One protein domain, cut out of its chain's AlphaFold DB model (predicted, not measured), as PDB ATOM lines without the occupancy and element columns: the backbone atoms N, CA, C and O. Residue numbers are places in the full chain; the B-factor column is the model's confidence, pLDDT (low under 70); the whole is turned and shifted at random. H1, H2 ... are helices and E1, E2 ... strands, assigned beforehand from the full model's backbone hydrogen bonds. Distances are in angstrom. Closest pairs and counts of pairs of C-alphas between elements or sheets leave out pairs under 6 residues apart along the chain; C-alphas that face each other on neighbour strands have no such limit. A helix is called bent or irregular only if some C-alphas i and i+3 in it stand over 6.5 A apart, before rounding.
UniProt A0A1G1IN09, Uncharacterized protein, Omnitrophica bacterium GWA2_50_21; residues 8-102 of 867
ATOM      1  N   GLU A   8     -33.719 -36.944 -13.856       92.19
ATOM      2  CA  GLU A   8     -34.889 -36.268 -13.289       92.19
ATOM      3  C   GLU A   8     -35.841 -35.715 -14.357       92.19
ATOM      4  O   GLU A   8     -37.050 -35.643 -14.130       92.19
ATOM      5  N   ARG A   9     -35.326 -35.343 -15.539       95.12
ATOM      6  CA  ARG A   9     -36.154 -34.846 -16.644       95.12
ATOM      7  C   ARG A   9     -37.042 -35.951 -17.198       95.12
ATOM      8  O   ARG A   9     -38.197 -35.680 -17.509       95.12
ATOM      9  N   LEU A  10     -36.522 -37.171 -17.270       94.31
ATOM     10  CA  LEU A  10     -37.185 -38.318 -17.885       94.31
ATOM     11  C   LEU A  10     -38.104 -39.035 -16.890       94.31
ATOM     12  O   LEU A  10     -39.262 -39.288 -17.199       94.31
ATOM     13  N   CYS A  11     -37.635 -39.290 -15.665       90.12
ATOM     14  CA  CYS A  11     -38.434 -39.979 -14.643       90.12
ATOM     15  C   CYS A  11     -39.385 -39.052 -13.867       90.12
ATOM     16  O   CYS A  11     -40.157 -39.520 -13.031       90.12
ATOM     17  N   ARG A  12     -39.306 -37.735 -14.104       90.19
ATOM     18  CA  ARG A  12     -40.096 -36.680 -13.440       90.19
ATOM     19  C   ARG A  12     -39.876 -36.570 -11.924       90.19
ATOM     20  O   ARG A  12     -40.600 -35.841 -11.247       90.19
ATOM     21  N   ARG A  13     -38.846 -37.230 -11.381       83.31
ATOM     22  CA  ARG A  13     -38.451 -37.161  -9.965       83.31
ATOM     23  C   ARG A  13     -37.267 -36.221  -9.810       83.31
ATOM     24  O   ARG A  13     -36.152 -36.561 -10.194       83.31
ATOM     25  N   LYS A  14     -37.517 -35.043  -9.244       81.94
ATOM     26  CA  LYS A  14     -36.481 -34.038  -8.984       81.94
ATOM     27  C   LYS A  14     -35.390 -34.603  -8.066       81.94
ATOM     28  O   LYS A  14     -35.717 -35.295  -7.103       81.94
ATOM     29  N   HIS A  15     -34.126 -34.290  -8.347       81.50
ATOM     30  CA  HIS A  15     -32.958 -34.753  -7.581       81.50
ATOM     31  C   HIS A  15     -32.849 -36.285  -7.500       81.50
ATOM     32  O   HIS A  15     -32.514 -36.848  -6.453       81.50
ATOM     33  N   PHE A  16     -33.178 -36.975  -8.597       84.56
ATOM     34  CA  PHE A  16     -33.100 -38.433  -8.673       84.56
ATOM     35  C   PHE A  16     -31.694 -38.940  -8.317       84.56
ATOM     36  O   PHE A  16     -30.697 -38.466  -8.850       84.56
ATOM     37  N   ASN A  17     -31.616 -39.925  -7.418       79.31
ATOM     38  CA  ASN A  17     -30.361 -40.404  -6.827       79.31
ATOM     39  C   ASN A  17     -30.089 -41.905  -7.066       79.31
ATOM     40  O   ASN A  17     -29.341 -42.524  -6.304       79.31
ATOM     41  N   GLY A  18     -30.721 -42.487  -8.090       84.12
ATOM     42  CA  GLY A  18     -30.567 -43.888  -8.497       84.12
ATOM     43  C   GLY A  18     -29.751 -44.072  -9.784       84.12
ATOM     44  O   GLY A  18     -29.081 -43.154 -10.249       84.12
ATOM     45  N   PHE A  19     -29.827 -45.270 -10.374       88.69
ATOM     46  CA  PHE A  19     -29.168 -45.586 -11.648       88.69
ATOM     47  C   PHE A  19     -29.873 -44.879 -12.828       88.69
ATOM     48  O   PHE A  19     -31.095 -45.016 -12.937       88.69
ATOM     49  N   PRO A  20     -29.154 -44.147 -13.706       92.38
ATOM     50  CA  PRO A  20     -29.749 -43.276 -14.723       92.38
ATOM     51  C   PRO A  20     -30.169 -44.045 -15.990       92.38
ATOM     52  O   PRO A  20     -29.625 -43.844 -17.077       92.38
ATOM     53  N   LYS A  21     -31.110 -44.982 -15.841       93.81
ATOM     54  CA  LYS A  21     -31.518 -45.902 -16.911       93.81
ATOM     55  C   LYS A  21     -32.082 -45.162 -18.127       93.81
ATOM     56  O   LYS A  21     -31.654 -45.438 -19.245       93.81
ATOM     57  N   LEU A  22     -33.009 -44.227 -17.920       95.88
ATOM     58  CA  LEU A  22     -33.684 -43.532 -19.018       95.88
ATOM     59  C   LEU A  22     -32.717 -42.608 -19.769       95.88
ATOM     60  O   LEU A  22     -32.805 -42.470 -20.987       95.88
ATOM     61  N   SER A  23     -31.771 -41.993 -19.056       96.44
ATOM     62  CA  SER A  23     -30.754 -41.120 -19.650       96.44
ATOM     63  C   SER A  23     -29.788 -41.913 -20.519       96.44
ATOM     64  O   SER A  23     -29.446 -41.460 -21.610       96.44
ATOM     65  N   ILE A  24     -29.385 -43.109 -20.068       95.25
ATOM     66  CA  ILE A  24     -28.561 -44.028 -20.861       95.25
ATOM     67  C   ILE A  24     -29.325 -44.453 -22.118       95.25
ATOM     68  O   ILE A  24     -28.806 -44.284 -23.217       95.25
ATOM     69  N   GLU A  25     -30.565 -44.931 -21.982       95.19
ATOM     70  CA  GLU A  25     -31.404 -45.333 -23.123       95.19
ATOM     71  C   GLU A  25     -31.568 -44.196 -24.141       95.19
ATOM     72  O   GLU A  25     -31.400 -44.407 -25.343       95.19
ATOM     73  N   PHE A  26     -31.820 -42.973 -23.671       96.69
ATOM     74  CA  PHE A  26     -31.888 -41.796 -24.532       96.69
ATOM     75  C   PHE A  26     -30.571 -41.544 -25.279       96.69
ATOM     76  O   PHE A  26     -30.597 -41.353 -26.494       96.69
ATOM     77  N   CYS A  27     -29.428 -41.555 -24.587       96.44
ATOM     78  CA  CYS A  27     -28.134 -41.275 -25.214       96.44
ATOM     79  C   CYS A  27     -27.738 -42.350 -26.237       96.44
ATOM     80  O   CYS A  27     -27.207 -42.008 -27.291       96.44
ATOM     81  N   LEU A  28     -28.036 -43.626 -25.963       95.12
ATOM     82  CA  LEU A  28     -27.810 -44.724 -26.909       95.12
ATOM     83  C   LEU A  28     -28.659 -44.555 -28.169       95.12
ATOM     84  O   LEU A  28     -28.130 -44.607 -29.279       95.12
ATOM     85  N   ASN A  29     -29.949 -44.263 -27.996       94.94
ATOM     86  CA  ASN A  29     -30.860 -44.019 -29.111       94.94
ATOM     87  C   ASN A  29     -30.432 -42.798 -29.936       94.94
ATOM     88  O   ASN A  29     -30.404 -42.869 -31.164       94.94
ATOM     89  N   ALA A  30     -30.047 -41.699 -29.279       94.81
ATOM     90  CA  ALA A  30     -29.558 -40.493 -29.944       94.81
ATOM     91  C   ALA A  30     -28.234 -40.726 -30.695       94.81
ATOM     92  O   ALA A  30     -28.006 -40.117 -31.738       94.81
ATOM     93  N   GLY A  31     -27.379 -41.623 -30.193       93.62
ATOM     94  CA  GLY A  31     -26.157 -42.065 -30.869       93.62
ATOM     95  C   GLY A  31     -26.368 -43.120 -31.955       93.62
ATOM     96  O   GLY A  31     -25.405 -43.484 -32.621       93.62
ATOM     97  N   GLY A  32     -27.593 -43.624 -32.144       95.12
ATOM     98  CA  GLY A  32     -27.879 -44.710 -33.086       95.12
ATOM     99  C   GLY A  32     -27.308 -46.072 -32.670       95.12
ATOM    100  O   GLY A  32     -27.254 -46.978 -33.499       95.12
ATOM    101  N   ILE A  33     -26.909 -46.226 -31.404       94.12
ATOM    102  CA  ILE A  33     -26.277 -47.432 -30.864       94.12
ATOM    103  C   ILE A  33     -27.364 -48.444 -30.505       94.12
ATOM    104  O   ILE A  33     -28.155 -48.223 -29.586       94.12
ATOM    105  N   LYS A  34     -27.408 -49.573 -31.222       90.56
ATOM    106  CA  LYS A  34     -28.403 -50.639 -30.992       90.56
ATOM    107  C   LYS A  34     -27.834 -51.794 -30.182       90.56
ATOM    108  O   LYS A  34     -28.574 -52.462 -29.463       90.56
ATOM    109  N   ASN A  35     -26.534 -52.043 -30.304       91.31
ATOM    110  CA  ASN A  35     -25.815 -53.035 -29.528       91.31
ATOM    111  C   ASN A  35     -24.913 -52.328 -28.516       91.31
ATOM    112  O   ASN A  35     -24.055 -51.530 -28.875       91.31
ATOM    113  N   ILE A  36     -25.067 -52.672 -27.238       91.00
ATOM    114  CA  ILE A  36     -24.288 -52.078 -26.143       91.00
ATOM    115  C   ILE A  36     -22.769 -52.244 -26.325       91.00
ATOM    116  O   ILE A  36     -22.002 -51.444 -25.808       91.00
ATOM    117  N   ASN A  37     -22.326 -53.255 -27.079       93.19
ATOM    118  CA  ASN A  37     -20.909 -53.499 -27.365       93.19
ATOM    119  C   ASN A  37     -20.331 -52.611 -28.479       93.19
ATOM    120  O   ASN A  37     -19.160 -52.761 -28.805       93.19
ATOM    121  N   GLU A  38     -21.127 -51.718 -29.072       92.50
ATOM    122  CA  GLU A  38     -20.617 -50.627 -29.915       92.50
ATOM    123  C   GLU A  38     -20.048 -49.474 -29.070       92.50
ATOM    124  O   GLU A  38     -19.395 -48.586 -29.603       92.50
ATOM    125  N   ILE A  39     -20.301 -49.468 -27.756       92.62
ATOM    126  CA  ILE A  39     -19.677 -48.528 -26.825       92.62
ATOM    127  C   ILE A  39     -18.262 -49.011 -26.530       92.62
ATOM    128  O   ILE A  39     -18.083 -50.131 -26.051       92.62
ATOM    129  N   ASP A  40     -17.270 -48.153 -26.749       91.00
ATOM    130  CA  ASP A  40     -15.881 -48.515 -26.475       91.00
ATOM    131  C   ASP A  40     -15.556 -48.545 -24.970       91.00
ATOM    132  O   ASP A  40     -14.863 -49.443 -24.487       91.00
ATOM    133  N   ALA A  41     -16.065 -47.564 -24.218       92.94
ATOM    134  CA  ALA A  41     -15.829 -47.425 -22.784       92.94
ATOM    135  C   ALA A  41     -17.032 -46.809 -22.052       92.94
ATOM    136  O   ALA A  41     -17.692 -45.895 -22.550       92.94
ATOM    137  N   ILE A  42     -17.267 -47.256 -20.817       94.88
ATOM    138  CA  ILE A  42     -18.201 -46.639 -19.868       94.88
ATOM    139  C   ILE A  42     -17.379 -46.025 -18.746       94.88
ATOM    140  O   ILE A  42     -16.539 -46.700 -18.161       94.88
ATOM    141  N   VAL A  43     -17.639 -44.766 -18.404       94.31
ATOM    142  CA  VAL A  43     -16.878 -44.058 -17.369       94.31
ATOM    143  C   VAL A  43     -17.817 -43.573 -16.276       94.31
ATOM    144  O   VAL A  43     -18.771 -42.844 -16.544       94.31
ATOM    145  N   PHE A  44     -17.542 -43.956 -15.032       93.94
ATOM    146  CA  PHE A  44     -18.196 -43.388 -13.860       93.94
ATOM    147  C   PHE A  44     -17.352 -42.230 -13.314       93.94
ATOM    148  O   PHE A  44     -16.133 -42.342 -13.184       93.94
ATOM    149  N   TYR A  45     -17.985 -41.094 -13.027       92.50
ATOM    150  CA  TYR A  45     -17.292 -39.819 -12.807       92.50
ATOM    151  C   TYR A  45     -16.623 -39.663 -11.434       92.50
ATOM    152  O   TYR A  45     -16.030 -38.617 -11.194       92.50
ATOM    153  N   GLU A  46     -16.719 -40.664 -10.556       90.88
ATOM    154  CA  GLU A  46     -16.190 -40.656  -9.185       90.88
ATOM    155  C   GLU A  46     -15.568 -42.020  -8.832       90.88
ATOM    156  O   GLU A  46     -16.030 -43.052  -9.317       90.88
ATOM    157  N   LYS A  47     -14.589 -42.073  -7.915       91.06
ATOM    158  CA  LYS A  47     -14.027 -43.331  -7.370       91.06
ATOM    159  C   LYS A  47     -14.708 -43.774  -6.054       91.06
ATOM    160  O   LYS A  47     -14.399 -43.238  -4.981       91.06
ATOM    161  N   PRO A  48     -15.556 -44.829  -6.048       86.88
ATOM    162  CA  PRO A  48     -16.369 -45.195  -4.877       86.88
ATOM    163  C   PRO A  48     -15.569 -45.614  -3.635       86.88
ATOM    164  O   PRO A  48     -15.972 -45.324  -2.507       86.88
ATOM    165  N   VAL A  49     -14.429 -46.285  -3.829       86.00
ATOM    166  CA  VAL A  49     -13.572 -46.772  -2.732       86.00
ATOM    167  C   VAL A  49     -12.903 -45.610  -1.993       86.00
ATOM    168  O   VAL A  49     -12.857 -45.606  -0.764       86.00
ATOM    169  N   VAL A  50     -12.446 -44.588  -2.720       87.94
ATOM    170  CA  VAL A  50     -11.817 -43.399  -2.125       87.94
ATOM    171  C   VAL A  50     -12.851 -42.606  -1.320       87.94
ATOM    172  O   VAL A  50     -12.602 -42.238  -0.169       87.94
ATOM    173  N   LYS A  51     -14.064 -42.443  -1.867       86.50
ATOM    174  CA  LYS A  51     -15.200 -41.837  -1.158       86.50
ATOM    175  C   LYS A  51     -15.557 -42.599   0.126       86.50
ATOM    176  O   LYS A  51     -15.832 -41.973   1.151       86.50
ATOM    177  N   LEU A  52     -15.549 -43.938   0.096       84.50
ATOM    178  CA  LEU A  52     -15.778 -44.757   1.294       84.50
ATOM    179  C   LEU A  52     -14.721 -44.483   2.361       84.50
ATOM    180  O   LEU A  52     -15.070 -44.284   3.526       84.50
ATOM    181  N   PHE A  53     -13.448 -44.460   1.962       86.75
ATOM    182  CA  PHE A  53     -12.340 -44.215   2.876       86.75
ATOM    183  C   PHE A  53     -12.509 -42.877   3.603       86.75
ATOM    184  O   PHE A  53     -12.450 -42.854   4.833       86.75
ATOM    185  N   ARG A  54     -12.878 -41.800   2.889       88.94
ATOM    186  CA  ARG A  54     -13.244 -40.524   3.524       88.94
ATOM    187  C   ARG A  54     -14.337 -40.680   4.563       88.94
ATOM    188  O   ARG A  54     -14.220 -40.156   5.667       88.94
ATOM    189  N   ILE A  55     -15.440 -41.335   4.208       85.06
ATOM    190  CA  ILE A  55     -16.595 -41.455   5.102       85.06
ATOM    191  C   ILE A  55     -16.199 -42.182   6.391       85.06
ATOM    192  O   ILE A  55     -16.536 -41.706   7.475       85.06
ATOM    193  N   ILE A  56     -15.456 -43.286   6.281       85.31
ATOM    194  CA  ILE A  56     -14.962 -44.047   7.435       85.31
ATOM    195  C   ILE A  56     -14.006 -43.193   8.264       85.31
ATOM    196  O   ILE A  56     -14.184 -43.078   9.474       85.31
ATOM    197  N   GLU A  57     -13.026 -42.553   7.630       87.94
ATOM    198  CA  GLU A  57     -12.052 -41.727   8.333       87.94
ATOM    199  C   GLU A  57     -12.725 -40.574   9.089       87.94
ATOM    200  O   GLU A  57     -12.415 -40.327  10.254       87.94
ATOM    201  N   MET A  58     -13.704 -39.904   8.475       87.31
ATOM    202  CA  MET A  58     -14.474 -38.849   9.136       87.31
ATOM    203  C   MET A  58     -15.300 -39.384  10.302       87.31
ATOM    204  O   MET A  58     -15.352 -38.741  11.352       87.31
ATOM    205  N   MET A  59     -15.905 -40.567  10.162       84.62
ATOM    206  CA  MET A  59     -16.615 -41.218  11.263       84.62
ATOM    207  C   MET A  59     -15.674 -41.509  12.434       84.62
ATOM    208  O   MET A  59     -16.039 -41.205  13.567       84.62
ATOM    209  N   VAL A  60     -14.468 -42.022  12.171       87.88
ATOM    210  CA  VAL A  60     -13.462 -42.316  13.205       87.88
ATOM    211  C   VAL A  60     -12.977 -41.033  13.879       87.88
ATOM    212  O   VAL A  60     -13.013 -40.938  15.103       87.88
ATOM    213  N   ARG A  61     -12.594 -40.011  13.102       88.25
ATOM    214  CA  ARG A  61     -12.090 -38.731  13.634       88.25
ATOM    215  C   ARG A  61     -13.107 -37.982  14.496       88.25
ATOM    216  O   ARG A  61     -12.717 -37.217  15.369       88.25
ATOM    217  N   THR A  62     -14.400 -38.163  14.236       87.88
ATOM    218  CA  THR A  62     -15.484 -37.452  14.936       87.88
ATOM    219  C   THR A  62     -16.254 -38.332  15.919       87.88
ATOM    220  O   THR A  62     -17.302 -37.933  16.436       87.88
ATOM    221  N   TRP A  63     -15.750 -39.533  16.198       84.94
ATOM    222  CA  TRP A  63     -16.322 -40.417  17.202       84.94
ATOM    223  C   TRP A  63     -16.306 -39.753  18.595       84.94
ATOM    224  O   TRP A  63     -15.316 -39.108  18.941       84.94
ATOM    225  N   PRO A  64     -17.364 -39.886  19.422       89.12
ATOM    226  CA  PRO A  64     -18.588 -40.678  19.225       89.12
ATOM    227  C   PRO A  64     -19.747 -39.936  18.530       89.12
ATOM    228  O   PRO A  64     -20.816 -40.515  18.334       89.12
ATOM    229  N   LEU A  65     -19.580 -38.668  18.138       85.00
ATOM    230  CA  LEU A  65     -20.664 -37.847  17.566       85.00
ATOM    231  C   LEU A  65     -21.207 -38.403  16.239       85.00
ATOM    232  O   LEU A  65     -22.374 -38.192  15.901       85.00
ATOM    233  N   SER A  66     -20.376 -39.134  15.500       83.38
ATOM    234  CA  SER A  66     -20.706 -39.791  14.234       83.38
ATOM    235  C   SER A  66     -21.477 -41.108  14.373       83.38
ATOM    236  O   SER A  66     -21.928 -41.634  13.355       83.38
ATOM    237  N   PHE A  67     -21.682 -41.640  15.588       81.50
ATOM    238  CA  PHE A  67     -22.263 -42.974  15.815       81.50
ATOM    239  C   PHE A  67     -23.602 -43.190  15.095       81.50
ATOM    240  O   PHE A  67     -23.798 -44.182  14.395       81.50
ATOM    241  N   MET A  68     -24.521 -42.226  15.193       75.50
ATOM    242  CA  MET A  68     -25.827 -42.329  14.533       75.50
ATOM    243  C   MET A  68     -25.703 -42.317  13.000       75.50
ATOM    244  O   MET A  68     -26.477 -42.973  12.301       75.50
ATOM    245  N   THR A  69     -24.730 -41.576  12.464       72.62
ATOM    246  CA  THR A  69     -24.434 -41.556  11.026       72.62
ATOM    247  C   THR A  69     -23.825 -42.890  10.588       72.62
ATOM    248  O   THR A  69     -24.243 -43.419   9.560       72.62
ATOM    249  N   PHE A  70     -22.918 -43.468  11.383       75.31
ATOM    250  CA  PHE A  70     -22.332 -44.792  11.155       75.31
ATOM    251  C   PHE A  70     -23.419 -45.867  11.032       75.31
ATOM    252  O   PHE A  70     -23.531 -46.503   9.985       75.31
ATOM    253  N   VAL A  71     -24.297 -45.985  12.035       74.06
ATOM    254  CA  VAL A  71     -25.375 -46.992  12.051       74.06
ATOM    255  C   VAL A  71     -26.332 -46.829  10.863       74.06
ATOM    256  O   VAL A  71     -26.773 -47.816  10.283       74.06
ATOM    257  N   ARG A  72     -26.649 -45.589  10.469       70.38
ATOM    258  CA  ARG A  72     -27.649 -45.318   9.421       70.38
ATOM    259  C   ARG A  72     -27.113 -45.370   7.994       70.38
ATOM    260  O   ARG A  72     -27.868 -45.716   7.093       70.38
ATOM    261  N   LYS A  73     -25.874 -44.935   7.750       66.38
ATOM    262  CA  LYS A  73     -25.350 -44.711   6.388       66.38
ATOM    263  C   LYS A  73     -24.356 -45.770   5.933       66.38
ATOM    264  O   LYS A  73     -24.291 -46.024   4.732       66.38
ATOM    265  N   LEU A  74     -23.612 -46.393   6.850       71.38
ATOM    266  CA  LEU A  74     -22.603 -47.381   6.477       71.38
ATOM    267  C   LEU A  74     -23.206 -48.618   5.781       71.38
ATOM    268  O   LEU A  74     -22.682 -48.981   4.729       71.38
ATOM    269  N   PRO A  75     -24.341 -49.198   6.235       69.31
ATOM    270  CA  PRO A  75     -24.958 -50.328   5.537       69.31
ATOM    271  C   PRO A  75     -25.341 -49.990   4.092       69.31
ATOM    272  O   PRO A  75     -25.021 -50.746   3.178       69.31
ATOM    273  N   THR A  76     -25.951 -48.823   3.847       60.72
ATOM    274  CA  THR A  76     -26.324 -48.381   2.490       60.72
ATOM    275  C   THR A  76     -25.097 -48.172   1.609       60.72
ATOM    276  O   THR A  76     -25.122 -48.505   0.427       60.72
ATOM    277  N   PHE A  77     -24.013 -47.628   2.167       59.97
ATOM    278  CA  PHE A  77     -22.795 -47.427   1.394       59.97
ATOM    279  C   PHE A  77     -22.183 -48.766   0.965       59.97
ATOM    280  O   PHE A  77     -21.897 -48.948  -0.215       59.97
ATOM    281  N   LEU A  78     -22.065 -49.716   1.897       61.38
ATOM    282  CA  LEU A  78     -21.483 -51.037   1.643       61.38
ATOM    283  C   LEU A  78     -22.313 -51.892   0.676       61.38
ATOM    284  O   LEU A  78     -21.747 -52.651  -0.099       61.38
ATOM    285  N   THR A  79     -23.640 -51.763   0.703       55.19
ATOM    286  CA  THR A  79     -24.549 -52.617  -0.086       55.19
ATOM    287  C   THR A  79     -24.967 -52.029  -1.434       55.19
ATOM    288  O   THR A  79     -25.337 -52.790  -2.324       55.19
ATOM    289  N   VAL A  80     -24.930 -50.700  -1.606       55.72
ATOM    290  CA  VAL A  80     -25.445 -50.028  -2.820       55.72
ATOM    291  C   VAL A  80     -24.407 -49.138  -3.500       55.72
ATOM    292  O   VAL A  80     -24.359 -49.099  -4.724       55.72
ATOM    293  N   LYS A  81     -23.582 -48.406  -2.737       57.81
ATOM    294  CA  LYS A  81     -22.662 -47.400  -3.307       57.81
ATOM    295  C   LYS A  81     -21.249 -47.906  -3.570       57.81
ATOM    296  O   LYS A  81     -20.537 -47.272  -4.332       57.81
ATOM    297  N   LEU A  82     -20.834 -48.998  -2.937       64.19
ATOM    298  CA  LEU A  82     -19.531 -49.614  -3.168       64.19
ATOM    299  C   LEU A  82     -19.490 -50.514  -4.422       64.19
ATOM    300  O   LEU A  82     -18.533 -50.383  -5.182       64.19
ATOM    301  N   PRO A  83     -20.502 -51.359  -4.718       74.81
ATOM    302  CA  PRO A  83     -20.474 -52.245  -5.882       74.81
ATOM    303  C   PRO A  83     -20.950 -51.529  -7.161       74.81
ATOM    304  O   PRO A  83     -21.799 -52.039  -7.885       74.81
ATOM    305  N   VAL A  84     -20.446 -50.321  -7.450       80.38
ATOM    306  CA  VAL A  84     -20.856 -49.559  -8.654       80.38
ATOM    307  C   VAL A  84     -20.585 -50.358  -9.926       80.38
ATOM    308  O   VAL A  84     -21.419 -50.369 -10.825       80.38
ATOM    309  N   PHE A  85     -19.462 -51.076  -9.969       82.88
ATOM    310  CA  PHE A  85     -19.128 -51.977 -11.067       82.88
ATOM    311  C   PHE A  85     -20.212 -53.047 -11.278       82.88
ATOM    312  O   PHE A  85     -20.761 -53.150 -12.374       82.88
ATOM    313  N   ASP A  86     -20.601 -53.765 -10.219       83.94
ATOM    314  CA  ASP A  86     -21.642 -54.798 -10.296       83.94
ATOM    315  C   ASP A  86     -23.008 -54.200 -10.661       83.94
ATOM    316  O   ASP A  86     -23.783 -54.806 -11.400       83.94
ATOM    317  N   VAL A  87     -23.317 -52.994 -10.171       85.31
ATOM    318  CA  VAL A  87     -24.547 -52.270 -10.522       85.31
ATOM    319  C   VAL A  87     -24.562 -51.924 -12.010       85.31
ATOM    320  O   VAL A  87     -25.589 -52.146 -12.654       85.31
ATOM    321  N   ILE A  88     -23.459 -51.421 -12.570       88.06
ATOM    322  CA  ILE A  88     -23.347 -51.130 -14.006       88.06
ATOM    323  C   ILE A  88     -23.512 -52.426 -14.807       88.06
ATOM    324  O   ILE A  88     -24.383 -52.485 -15.671       88.06
ATOM    325  N   GLN A  89     -22.770 -53.486 -14.474       86.81
ATOM    326  CA  GLN A  89     -22.858 -54.771 -15.178       86.81
ATOM    327  C   GLN A  89     -24.258 -55.394 -15.115       86.81
ATOM    328  O   GLN A  89     -24.756 -55.920 -16.108       86.81
ATOM    329  N   LYS A  90     -24.926 -55.309 -13.959       88.88
ATOM    330  CA  LYS A  90     -26.287 -55.825 -13.778       88.88
ATOM    331  C   LYS A  90     -27.317 -55.063 -14.612       88.88
ATOM    332  O   LYS A  90     -28.270 -55.673 -15.089       88.88
ATOM    333  N   ASN A  91     -27.167 -53.744 -14.741       88.75
ATOM    334  CA  ASN A  91     -28.116 -52.910 -15.482       88.75
ATOM    335  C   ASN A  91     -27.804 -52.825 -16.983       88.75
ATOM    336  O   ASN A  91     -28.701 -52.499 -17.754       88.75
ATOM    337  N   LEU A  92     -26.577 -53.152 -17.395       89.19
ATOM    338  CA  LEU A  92     -26.141 -53.216 -18.792       89.19
ATOM    339  C   LEU A  92     -25.634 -54.629 -19.125       89.19
ATOM    340  O   LEU A  92     -24.441 -54.826 -19.386       89.19
ATOM    341  N   PRO A  93     -26.523 -55.643 -19.096       85.62
ATOM    342  CA  PRO A  93     -26.124 -57.022 -19.324       85.62
ATOM    343  C   PRO A  93     -25.561 -57.193 -20.736       85.62
ATOM    344  O   PRO A  93     -26.153 -56.761 -21.724       85.62
ATOM    345  N   GLY A  94     -24.418 -57.869 -20.830       85.94
ATOM    346  CA  GLY A  94     -23.786 -58.184 -22.108       85.94
ATOM    347  C   GLY A  94     -22.831 -57.120 -22.645       85.94
ATOM    348  O   GLY A  94     -22.256 -57.368 -23.704       85.94
ATOM    349  N   TYR A  95     -22.617 -56.004 -21.937       92.12
ATOM    350  CA  TYR A  95     -21.497 -55.099 -22.207       92.12
ATOM    351  C   TYR A  95     -20.162 -55.779 -21.869       92.12
ATOM    352  O   TYR A  95     -19.993 -56.314 -20.772       92.12
ATOM    353  N   ARG A  96     -19.230 -55.783 -22.826       89.75
ATOM    354  CA  ARG A  96     -17.909 -56.430 -22.715       89.75
ATOM    355  C   ARG A  96     -16.732 -55.454 -22.767       89.75
ATOM    356  O   ARG A  96     -15.598 -55.906 -22.644       89.75
ATOM    357  N   GLY A  97     -16.993 -54.166 -22.987       88.19
ATOM    358  CA  GLY A  97     -15.964 -53.128 -23.002       88.19
ATOM    359  C   GLY A  97     -15.479 -52.756 -21.601       88.19
ATOM    360  O   GLY A  97     -15.878 -53.349 -20.593       88.19
ATOM    361  N   GLU A  98     -14.622 -51.742 -21.525       91.12
ATOM    362  CA  GLU A  98     -14.044 -51.304 -20.255       91.12
ATOM    363  C   GLU A  98     -15.034 -50.461 -19.440       91.12
ATOM    364  O   GLU A  98     -15.794 -49.653 -19.983       91.12
ATOM    365  N   ILE A  99     -15.022 -50.655 -18.116       92.75
ATOM    366  CA  ILE A  99     -15.713 -49.799 -17.143       92.75
ATOM    367  C   ILE A  99     -14.638 -49.070 -16.341       92.75
ATOM    368  O   ILE A  99     -13.917 -49.676 -15.547       92.75
ATOM    369  N   LEU A 100     -14.538 -47.767 -16.563       93.12
ATOM    370  CA  LEU A 100     -13.513 -46.887 -16.024       93.12
ATOM    371  C   LEU A 100     -14.090 -45.971 -14.940       93.12
ATOM    372  O   LEU A 100     -15.296 -45.726 -14.870       93.12
ATOM    373  N   PHE A 101     -13.207 -45.436 -14.102       93.44
ATOM    374  CA  PHE A 101     -13.555 -44.519 -13.017       93.44
ATOM    375  C   PHE A 101     -12.642 -43.293 -13.070       93.44
ATOM    376  O   PHE A 101     -11.418 -43.430 -13.036       93.44
ATOM    377  N   SER A 102     -13.236 -42.105 -13.133       93.81
ATOM    378  CA  SER A 102     -12.537 -40.815 -13.081       93.81
ATOM    379  C   SER A 102     -12.628 -40.211 -11.677       93.81
ATOM    380  O   SER A 102     -13.515 -40.571 -10.905       93.81
TER     381      SER A 102
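What this domain is: This is residues 8 to 102 of the 867 residues of an uncharacterized protein of Omnitrophica bacterium GWA2_50_21 (UniProt A0A1G1IN09). A long helical hairpin, H3 and H4 running side by side in opposite ways, makes one end of an elongated model, and at its foot sits a smaller part made of the two short parallel strands E1 and E2 with H5 near them. H2 lies toward the other end of the length, and the short H1 is set off to one side near the start of H2, its centre the farthest of the elements from the mean of the C-alphas. The printed part has 95 residues, with five named helices and two named strands in the order H1, H2, E1, H3, H4, H5, E2, the sheet being E1 beside E2, parallel, and the class mostly helix. The whole is loose, with a radius of gyration of the C-alphas of 16.7 A, and it spans 53 by 30 by 19 A.

How they stand to each other: Start at the first printed residue, where H1, residues 8 to 11, only just touches H2, residues 21 to 30, with 3 pairs of C-alphas within 8 A. The closest are the C-alphas of Leu 10 and Leu 22, 6.4 A apart. A short link leads on to strand E1, residues 41 to 44, and a tight one from there to H3, residues 48 to 61. Another tight link brings you to H4, residues 67 to 81; H3 and H4 are a helical hairpin and touch, their closest C-alphas being those of Met 59 and Phe 70, 6.7 A apart. They run opposite ways at a shallow tilt of 10 degrees. Next comes H5, residues 84 to 91, which meets H4 only through their link. H5 and H3 are close but not clearly touching, with the C-alphas of Pro 48 and Val 84 closest at 7.3 A. H5 and H2 are also close but not clearly touching, with the C-alphas of Lys 21 and Asn 91 closest at 7.9 A; they run the same way at a steep tilt of 68 degrees, only just short of about perpendicular. End with strand E2, residues 98 to 101, parallel to E1 with 25 degrees between their directions. Look across this pair for N 42 and O 98, 2.9 A apart, and N 100 and O 42, 2.8 A apart, both within hydrogen-bond range. E1, then H3, H4 and H5, then E2 make a strand-helix-strand unit, two parallel neighbour strands with helices between them along the chain. The closest C-alphas of H5 and E2 are those of Phe 85 and Ile 99, 7.3 A apart. Among the pairs that are apart are H1 and E1, H2 and H3, and H4 and E2. Every O i to N i+4 pair is within hydrogen-bond range in H2, H3 and H5, against 9 of 11 in H4, while H1 is too short for such a pair.

Where its parts are: Find C-alpha 8 at (-34.889, -36.268, -13.289), where H1 begins its four residues. H2 measures 14.2 A from first to last C-alpha, and E1 measures 10.1 A. Find C-alpha 48 at (-16.369, -45.195, -4.877); from there H3 runs 20.1 A to C-alpha 61. H4 comes back over 19.6 A and is irregular, but only just: C-alphas 72 and 75 are 6.9 A apart. H5 covers 10.5 A, and E2 covers 9.9 A, ending with C-alpha 101 at (-13.555, -44.519, -13.017).

The domain as a whole: Look for the two C-alphas farthest apart at Gly 32 and Pro 64, 53.3 A from each other. The printed part has no cut and no long link. Its first and last C-alphas, those of Glu 8 and Ser 102, are 22.8 A apart. The mean pLDDT of the printed part is 85.7, and confidence is under 70 at residue 73 and residues 75 to 82, of which 75 to 81 belong to H4.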